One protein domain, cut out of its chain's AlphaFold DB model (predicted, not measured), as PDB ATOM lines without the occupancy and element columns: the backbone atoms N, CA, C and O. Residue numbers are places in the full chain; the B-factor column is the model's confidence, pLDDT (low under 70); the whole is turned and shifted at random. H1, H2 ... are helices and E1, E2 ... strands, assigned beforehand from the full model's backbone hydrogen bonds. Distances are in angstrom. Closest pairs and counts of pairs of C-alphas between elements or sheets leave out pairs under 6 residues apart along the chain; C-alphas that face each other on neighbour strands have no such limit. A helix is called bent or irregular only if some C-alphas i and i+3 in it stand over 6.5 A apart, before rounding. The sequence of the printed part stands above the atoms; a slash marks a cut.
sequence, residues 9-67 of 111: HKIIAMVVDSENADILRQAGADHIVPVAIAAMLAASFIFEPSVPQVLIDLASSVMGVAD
ATOM      1  N   HIS A   9      70.228 149.324 150.295       79.75
ATOM      2  CA  HIS A   9      71.075 150.064 149.366       79.75
ATOM      3  C   HIS A   9      70.986 149.431 147.980       79.75
ATOM      4  O   HIS A   9      71.083 148.214 147.870       79.75
ATOM      5  N   LYS A  10      70.818 150.257 146.940       85.69
ATOM      6  CA  LYS A  10      70.864 149.810 145.545       85.69
ATOM      7  C   LYS A  10      72.327 149.612 145.139       85.69
ATOM      8  O   LYS A  10      73.089 150.578 145.132       85.69
ATOM      9  N   ILE A  11      72.722 148.382 144.829       89.44
ATOM     10  CA  ILE A  11      74.089 148.005 144.457       89.44
ATOM     11  C   ILE A  11      74.155 147.814 142.941       89.44
ATOM     12  O   ILE A  11      73.518 146.927 142.376       89.44
ATOM     13  N   ILE A  12      74.956 148.648 142.278       90.69
ATOM     14  CA  ILE A  12      75.254 148.539 140.847       90.69
ATOM     15  C   ILE A  12      76.705 148.076 140.717       90.69
ATOM     16  O   ILE A  12      77.615 148.766 141.177       90.69
ATOM     17  N   ALA A  13      76.926 146.912 140.110       92.38
ATOM     18  CA  ALA A  13      78.249 146.326 139.934       92.38
ATOM     19  C   ALA A  13      78.682 146.378 138.464       92.38
ATOM     20  O   ALA A  13      77.933 145.983 137.572       92.38
ATOM     21  N   MET A  14      79.913 146.825 138.209       91.69
ATOM     22  CA  MET A  14      80.535 146.683 136.894       91.69
ATOM     23  C   MET A  14      81.298 145.363 136.832       91.69
ATOM     24  O   MET A  14      82.115 145.086 137.710       91.69
ATOM     25  N   VAL A  15      81.048 144.561 135.801       93.19
ATOM     26  CA  VAL A  15      81.701 143.261 135.622       93.19
ATOM     27  C   VAL A  15      82.640 143.298 134.421       93.19
ATOM     28  O   VAL A  15      82.233 143.636 133.311       93.19
ATOM     29  N   VAL A  16      83.914 142.980 134.654       90.00
ATOM     30  CA  VAL A  16      84.925 142.895 133.591       90.00
ATOM     31  C   VAL A  16      84.793 141.557 132.866       90.00
ATOM     32  O   VAL A  16      84.558 141.539 131.660       90.00
ATOM     33  N   ASP A  17      84.831 140.458 133.621       90.62
ATOM     34  CA  ASP A  17      84.698 139.099 133.094       90.62
ATOM     35  C   ASP A  17      83.270 138.587 133.282       90.62
ATOM     36  O   ASP A  17      82.803 138.424 134.411       90.62
ATOM     37  N   SER A  18      82.569 138.314 132.180       85.62
ATOM     38  CA  SER A  18      81.153 137.918 132.186       85.62
ATOM     39  C   SER A  18      80.854 136.685 133.046       85.62
ATOM     40  O   SER A  18      79.758 136.587 133.593       85.62
ATOM     41  N   GLU A  19      81.829 135.790 133.222       89.88
ATOM     42  CA  GLU A  19      81.744 134.604 134.086       89.88
ATOM     43  C   GLU A  19      81.448 134.954 135.556       89.88
ATOM     44  O   GLU A  19      80.798 134.189 136.265       89.88
ATOM     45  N   ASN A  20      81.852 136.143 136.014       92.00
ATOM     46  CA  ASN A  20      81.637 136.599 137.388       92.00
ATOM     47  C   ASN A  20      80.254 137.226 137.620       92.00
ATOM     48  O   ASN A  20      79.920 137.570 138.757       92.00
ATOM     49  N   ALA A  21      79.438 137.395 136.574       90.50
ATOM     50  CA  ALA A  21      78.142 138.057 136.697       90.50
ATOM     51  C   ALA A  21      77.217 137.326 137.685       90.50
ATOM     52  O   ALA A  21      76.601 137.961 138.537       90.50
ATOM     53  N   ASP A  22      77.156 135.996 137.636       90.44
ATOM     54  CA  ASP A  22      76.265 135.232 138.518       90.44
ATOM     55  C   ASP A  22      76.693 135.296 139.985       90.44
ATOM     56  O   ASP A  22      75.844 135.413 140.871       90.44
ATOM     57  N   ILE A  23      78.002 135.320 140.245       92.31
ATOM     58  CA  ILE A  23      78.557 135.482 141.593       92.31
ATOM     59  C   ILE A  23      78.152 136.847 142.164       92.31
ATOM     60  O   ILE A  23      77.705 136.937 143.307       92.31
ATOM     61  N   LEU A  24      78.250 137.909 141.360       91.06
ATOM     62  CA  LEU A  24      77.859 139.259 141.770       91.06
ATOM     63  C   LEU A  24      76.347 139.375 142.027       91.06
ATOM     64  O   LEU A  24      75.952 140.029 142.992       91.06
ATOM     65  N   ARG A  25      75.498 138.698 141.235       89.81
ATOM     66  CA  ARG A  25      74.044 138.626 141.501       89.81
ATOM     67  C   ARG A  25      73.769 137.954 142.841       89.81
ATOM     68  O   ARG A  25      73.009 138.479 143.648       89.81
ATOM     69  N   GLN A  26      74.413 136.815 143.096       90.44
ATOM     70  CA  GLN A  26      74.260 136.070 144.350       90.44
ATOM     71  C   GLN A  26      74.772 136.856 145.564       90.44
ATOM     72  O   GLN A  26      74.220 136.725 146.654       90.44
ATOM     73  N   ALA A  27      75.781 137.708 145.375       89.88
ATOM     74  CA  ALA A  27      76.295 138.613 146.401       89.88
ATOM     75  C   ALA A  27      75.374 139.817 146.691       89.88
ATOM     76  O   ALA A  27      75.675 140.607 147.586       89.88
ATOM     77  N   GLY A  28      74.257 139.956 145.969       89.19
ATOM     78  CA  GLY A  28      73.256 140.995 146.202       89.19
ATOM     79  C   GLY A  28      73.402 142.237 145.324       89.19
ATOM     80  O   GLY A  28      72.888 143.287 145.696       89.19
ATOM     81  N   ALA A  29      74.089 142.157 144.178       89.94
ATOM     82  CA  ALA A  29      74.043 143.234 143.192       89.94
ATOM     83  C   ALA A  29      72.645 143.317 142.552       89.94
ATOM     84  O   ALA A  29      72.188 142.353 141.936       89.94
ATOM     85  N   ASP A  30      71.990 144.476 142.652       89.00
ATOM     86  CA  ASP A  30      70.691 144.727 142.012       89.00
ATOM     87  C   ASP A  30      70.830 144.871 140.491       89.00
ATOM     88  O   ASP A  30      69.955 144.457 139.733       89.00
ATOM     89  N   HIS A  31      71.944 145.451 140.034       88.81
ATOM     90  CA  HIS A  31      72.252 145.602 138.614       88.81
ATOM     91  C   HIS A  31      73.696 145.232 138.315       88.81
ATOM     92  O   HIS A  31      74.613 145.567 139.067       88.81
ATOM     93  N   ILE A  32      73.895 144.595 137.163       90.38
ATOM     94  CA  ILE A  32      75.214 144.256 136.642       90.38
ATOM     95  C   ILE A  32      75.386 144.906 135.282       90.38
ATOM     96  O   ILE A  32      74.590 144.675 134.375       90.38
ATOM     97  N   VAL A  33      76.451 145.688 135.151       89.19
ATOM     98  CA  VAL A  33      76.821 146.370 133.915       89.19
ATOM     99  C   VAL A  33      78.115 145.745 133.394       89.19
ATOM    100  O   VAL A  33      79.162 145.898 134.030       89.19
ATOM    101  N   PRO A  34      78.092 145.012 132.271       89.69
ATOM    102  CA  PRO A  34      79.312 144.472 131.694       89.69
ATOM    103  C   PRO A  34      80.164 145.597 131.108       89.69
ATOM    104  O   PRO A  34      79.697 146.377 130.282       89.69
ATOM    105  N   VAL A  35      81.446 145.642 131.465       88.88
ATOM    106  CA  VAL A  35      82.419 146.584 130.880       88.88
ATOM    107  C   VAL A  35      82.584 146.333 129.376       88.88
ATOM    108  O   VAL A  35      82.837 147.258 128.605       88.88
ATOM    109  N   ALA A  36      82.334 145.097 128.935       88.31
ATOM    110  CA  ALA A  36      82.307 144.710 127.527       88.31
ATOM    111  C   ALA A  36      81.253 145.457 126.681       88.31
ATOM    112  O   ALA A  36      81.308 145.367 125.456       88.31
ATOM    113  N   ILE A  37      80.331 146.225 127.283       87.81
ATOM    114  CA  ILE A  37      79.338 147.026 126.550       87.81
ATOM    115  C   ILE A  37      79.989 147.974 125.529       87.81
ATOM    116  O   ILE A  37      79.491 148.106 124.416       87.81
ATOM    117  N   ALA A  38      81.152 148.555 125.847       86.44
ATOM    118  CA  ALA A  38      81.886 149.411 124.914       86.44
ATOM    119  C   ALA A  38      82.370 148.635 123.676       86.44
ATOM    120  O   ALA A  38      82.282 149.134 122.556       86.44
ATOM    121  N   ALA A  39      82.831 147.394 123.861       87.94
ATOM    122  CA  ALA A  39      83.242 146.526 122.760       87.94
ATOM    123  C   ALA A  39      82.042 146.069 121.914       87.94
ATOM    124  O   ALA A  39      82.148 146.006 120.692       87.94
ATOM    125  N   MET A  40      80.890 145.803 122.541       88.12
ATOM    126  CA  MET A  40      79.646 145.479 121.830       88.12
ATOM    127  C   MET A  40      79.173 146.653 120.963       88.12
ATOM    128  O   MET A  40      78.855 146.461 119.789       88.12
ATOM    129  N   LEU A  41      79.194 147.874 121.508       90.31
ATOM    130  CA  LEU A  41      78.882 149.089 120.754       90.31
ATOM    131  C   LEU A  41      79.878 149.289 119.602       90.31
ATOM    132  O   LEU A  41      79.451 149.506 118.468       90.31
ATOM    133  N   ALA A  42      81.181 149.116 119.845       90.12
ATOM    134  CA  ALA A  42      82.215 149.185 118.809       90.12
ATOM    135  C   ALA A  42      81.995 148.164 117.678       90.12
ATOM    136  O   ALA A  42      82.114 148.508 116.506       90.12
ATOM    137  N   ALA A  43      81.627 146.923 118.007       91.00
ATOM    138  CA  ALA A  43      81.301 145.907 117.010       91.00
ATOM    139  C   ALA A  43      80.046 146.270 116.195       91.00
ATOM    140  O   ALA A  43      80.009 146.034 114.987       91.00
ATOM    141  N   SER A  44      79.036 146.884 116.823       91.69
ATOM    142  CA  SER A  44      77.797 147.280 116.138       91.69
ATOM    143  C   SER A  44      77.987 148.393 115.098       91.69
ATOM    144  O   SER A  44      77.247 148.425 114.113       91.69
ATOM    145  N   PHE A  45      79.032 149.225 115.232       91.81
ATOM    146  CA  PHE A  45      79.377 150.252 114.236       91.81
ATOM    147  C   PHE A  45      79.657 149.680 112.842       91.81
ATOM    148  O   PHE A  45      79.534 150.404 111.861       91.81
ATOM    149  N   ILE A  46      80.037 148.403 112.735       92.88
ATOM    150  CA  ILE A  46      80.302 147.755 111.444       92.88
ATOM    151  C   ILE A  46      79.010 147.584 110.635       92.88
ATOM    152  O   ILE A  46      79.041 147.660 109.408       92.88
ATOM    153  N   PHE A  47      77.887 147.344 111.312       92.88
ATOM    154  CA  PHE A  47      76.611 147.043 110.667       92.88
ATOM    155  C   PHE A  47      75.768 148.299 110.485       92.88
ATOM    156  O   PHE A  47      75.311 148.573 109.382       92.88
ATOM    157  N   GLU A  48      75.593 149.068 111.559       91.06
ATOM    158  CA  GLU A  48      74.714 150.237 111.586       91.06
ATOM    159  C   GLU A  48      75.366 151.346 112.425       91.06
ATOM    160  O   GLU A  48      75.079 151.453 113.616       91.06
ATOM    161  N   PRO A  49      76.256 152.180 111.851       89.50
ATOM    162  CA  PRO A  49      77.033 153.180 112.596       89.50
ATOM    163  C   PRO A  49      76.205 154.174 113.420       89.50
ATOM    164  O   PRO A  49      76.669 154.683 114.437       89.50
ATOM    165  N   SER A  50      74.984 154.475 112.980       90.94
ATOM    166  CA  SER A  50      74.094 155.425 113.651       90.94
ATOM    167  C   SER A  50      73.507 154.877 114.954       90.94
ATOM    168  O   SER A  50      73.263 155.647 115.878       90.94
ATOM    169  N   VAL A  51      73.310 153.561 115.063       88.81
ATOM    170  CA  VAL A  51      72.688 152.921 116.232       88.81
ATOM    171  C   VAL A  51      73.529 153.070 117.507       88.81
ATOM    172  O   VAL A  51      73.005 153.605 118.486       88.81
ATOM    173  N   PRO A  52      74.813 152.662 117.554       89.06
ATOM    174  CA  PRO A  52      75.623 152.833 118.754       89.06
ATOM    175  C   PRO A  52      75.836 154.302 119.106       89.06
ATOM    176  O   PRO A  52      75.910 154.609 120.291       89.06
ATOM    177  N   GLN A  53      75.883 155.208 118.122       87.50
ATOM    178  CA  GLN A  53      75.961 156.642 118.396       87.50
ATOM    179  C   GLN A  53      74.735 157.121 119.182       87.50
ATOM    180  O   GLN A  53      74.893 157.726 120.236       87.50
ATOM    181  N   VAL A  54      73.527 156.763 118.733       87.81
ATOM    182  CA  VAL A  54      72.288 157.090 119.453       87.81
ATOM    183  C   VAL A  54      72.290 156.489 120.858       87.81
ATOM    184  O   VAL A  54      71.920 157.168 121.807       87.81
ATOM    185  N   LEU A  55      72.728 155.238 121.026       87.44
ATOM    186  CA  LEU A  55      72.780 154.606 122.350       87.44
ATOM    187  C   LEU A  55      73.769 155.296 123.296       87.44
ATOM    188  O   LEU A  55      73.475 155.424 124.482       87.44
ATOM    189  N   ILE A  56      74.923 155.733 122.790       85.62
ATOM    190  CA  ILE A  56      75.910 156.491 123.568       85.62
ATOM    191  C   ILE A  56      75.327 157.838 123.982       85.62
ATOM    192  O   ILE A  56      75.440 158.202 125.151       85.62
ATOM    193  N   ASP A  57      74.675 158.536 123.052       84.00
ATOM    194  CA  ASP A  57      74.061 159.835 123.317       84.00
ATOM    195  C   ASP A  57      72.958 159.693 124.380       84.00
ATOM    196  O   ASP A  57      73.019 160.369 125.402       84.00
ATOM    197  N   LEU A  58      72.048 158.720 124.224       83.31
ATOM    198  CA  LEU A  58      70.968 158.436 125.184       83.31
ATOM    199  C   LEU A  58      71.476 157.981 126.561       83.31
ATOM    200  O   LEU A  58      70.839 158.251 127.580       83.31
ATOM    201  N   ALA A  59      72.595 157.253 126.607       80.94
ATOM    202  CA  ALA A  59      73.220 156.826 127.857       80.94
ATOM    203  C   ALA A  59      74.008 157.960 128.534       80.94
ATOM    204  O   ALA A  59      74.291 157.889 129.735       80.94
ATOM    205  N   SER A  60      74.378 159.004 127.789       74.06
ATOM    206  CA  SER A  60      75.106 160.146 128.320       74.06
ATOM    207  C   SER A  60      74.150 161.090 129.054       74.06
ATOM    208  O   SER A  60      73.432 161.886 128.469       74.06
ATOM    209  N   SER A  61      74.134 161.037 130.387       63.56
ATOM    210  CA  SER A  61      73.430 162.054 131.180       63.56
ATOM    211  C   SER A  61      74.263 163.337 131.222       63.56
ATOM    212  O   SER A  61      75.040 163.563 132.154       63.56
ATOM    213  N   VAL A  62      74.135 164.188 130.208       53.22
ATOM    214  CA  VAL A  62      74.744 165.522 130.228       53.22
ATOM    215  C   VAL A  62      73.890 166.419 131.137       53.22
ATOM    216  O   VAL A  62      72.746 166.730 130.840       53.22
ATOM    217  N   MET A  63      74.448 166.836 132.279       50.16
ATOM    218  CA  MET A  63      73.825 167.745 133.266       50.16
ATOM    219  C   MET A  63      72.660 167.196 134.113       50.16
ATOM    220  O   MET A  63      71.793 167.957 134.537       50.16
ATOM    221  N   GLY A  64      72.647 165.898 134.431       54.09
ATOM    222  CA  GLY A  64      71.681 165.343 135.399       54.09
ATOM    223  C   GLY A  64      70.237 165.268 134.890       54.09
ATOM    224  O   GLY A  64      69.330 164.979 135.668       54.09
ATOM    225  N   VAL A  65      70.037 165.495 133.593       56.75
ATOM    226  CA  VAL A  65      68.817 165.161 132.866       56.75
ATOM    227  C   VAL A  65      69.132 163.910 132.056       56.75
ATOM    228  O   VAL A  65      70.115 163.884 131.319       56.75
ATOM    229  N   ALA A  66      68.355 162.851 132.260       67.12
ATOM    230  CA  ALA A  66      68.453 161.654 131.440       67.12
ATOM    231  C   ALA A  66      67.575 161.836 130.197       67.12
ATOM    232  O   ALA A  66      66.412 162.222 130.327       67.12
ATOM    233  N   ASP A  67      68.111 161.535 129.013       78.94
ATOM    234  CA  ASP A  67      67.333 161.537 127.765       78.94
ATOM    235  C   ASP A  67      66.297 160.402 127.729       78.94
ATOM    236  O   ASP A  67      65.307 160.460 126.998       78.94
TER     237      ASP A  67
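This is residues 9 to 67 of the 111 residues of an uncharacterized protein of Pyrodictium delaneyi (UniProt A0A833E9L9). Two lobes sit side by side in a flat, loose model: the parallel sheet E1 E2 with H1 packed on it, and a helical hairpin of H2 and H3. Residues 60 to 65 stick out after H3. The 59 printed residues run E1, H1, E2, H2, H3, class mixed, with radius of gyration of the C-alphas 14.0 A and spans 37 by 29 by 11 A.

Look at E1, residues 12 to 15, and E2, residues 31 to 34, parallel at 26 degrees; N 13 and O 31, 2.9 A apart, are within hydrogen-bond range. H1, residues 18 to 26, makes with them a strand-helix-strand unit, a helix between parallel neighbour strands, its crossover right-handed; its closest C-alphas to E2 are Ser 18 and Pro 34, 6.8 A. H2, residues 37 to 44, touches H3, residues 50 to 59, opposite ways at a shallow tilt of 20 degrees, closest C-alphas Leu 41 and Pro 52, 5.4 A. H1 is apart from both. Every O i to N i+4 pair is within hydrogen-bond range in H2 and H3, 3 of 5 in H1, irregular with C-alphas 19 and 22 7.1 A apart.

Find C-alpha 12 at (75.254, 148.539, 140.847), beginning E1; H1 spans 14.1 A, and H3 14.3 A to C-alpha 59 at (73.220, 156.826, 127.857).

The printed part has no cut; residues 61 to 66 have pLDDT under 70.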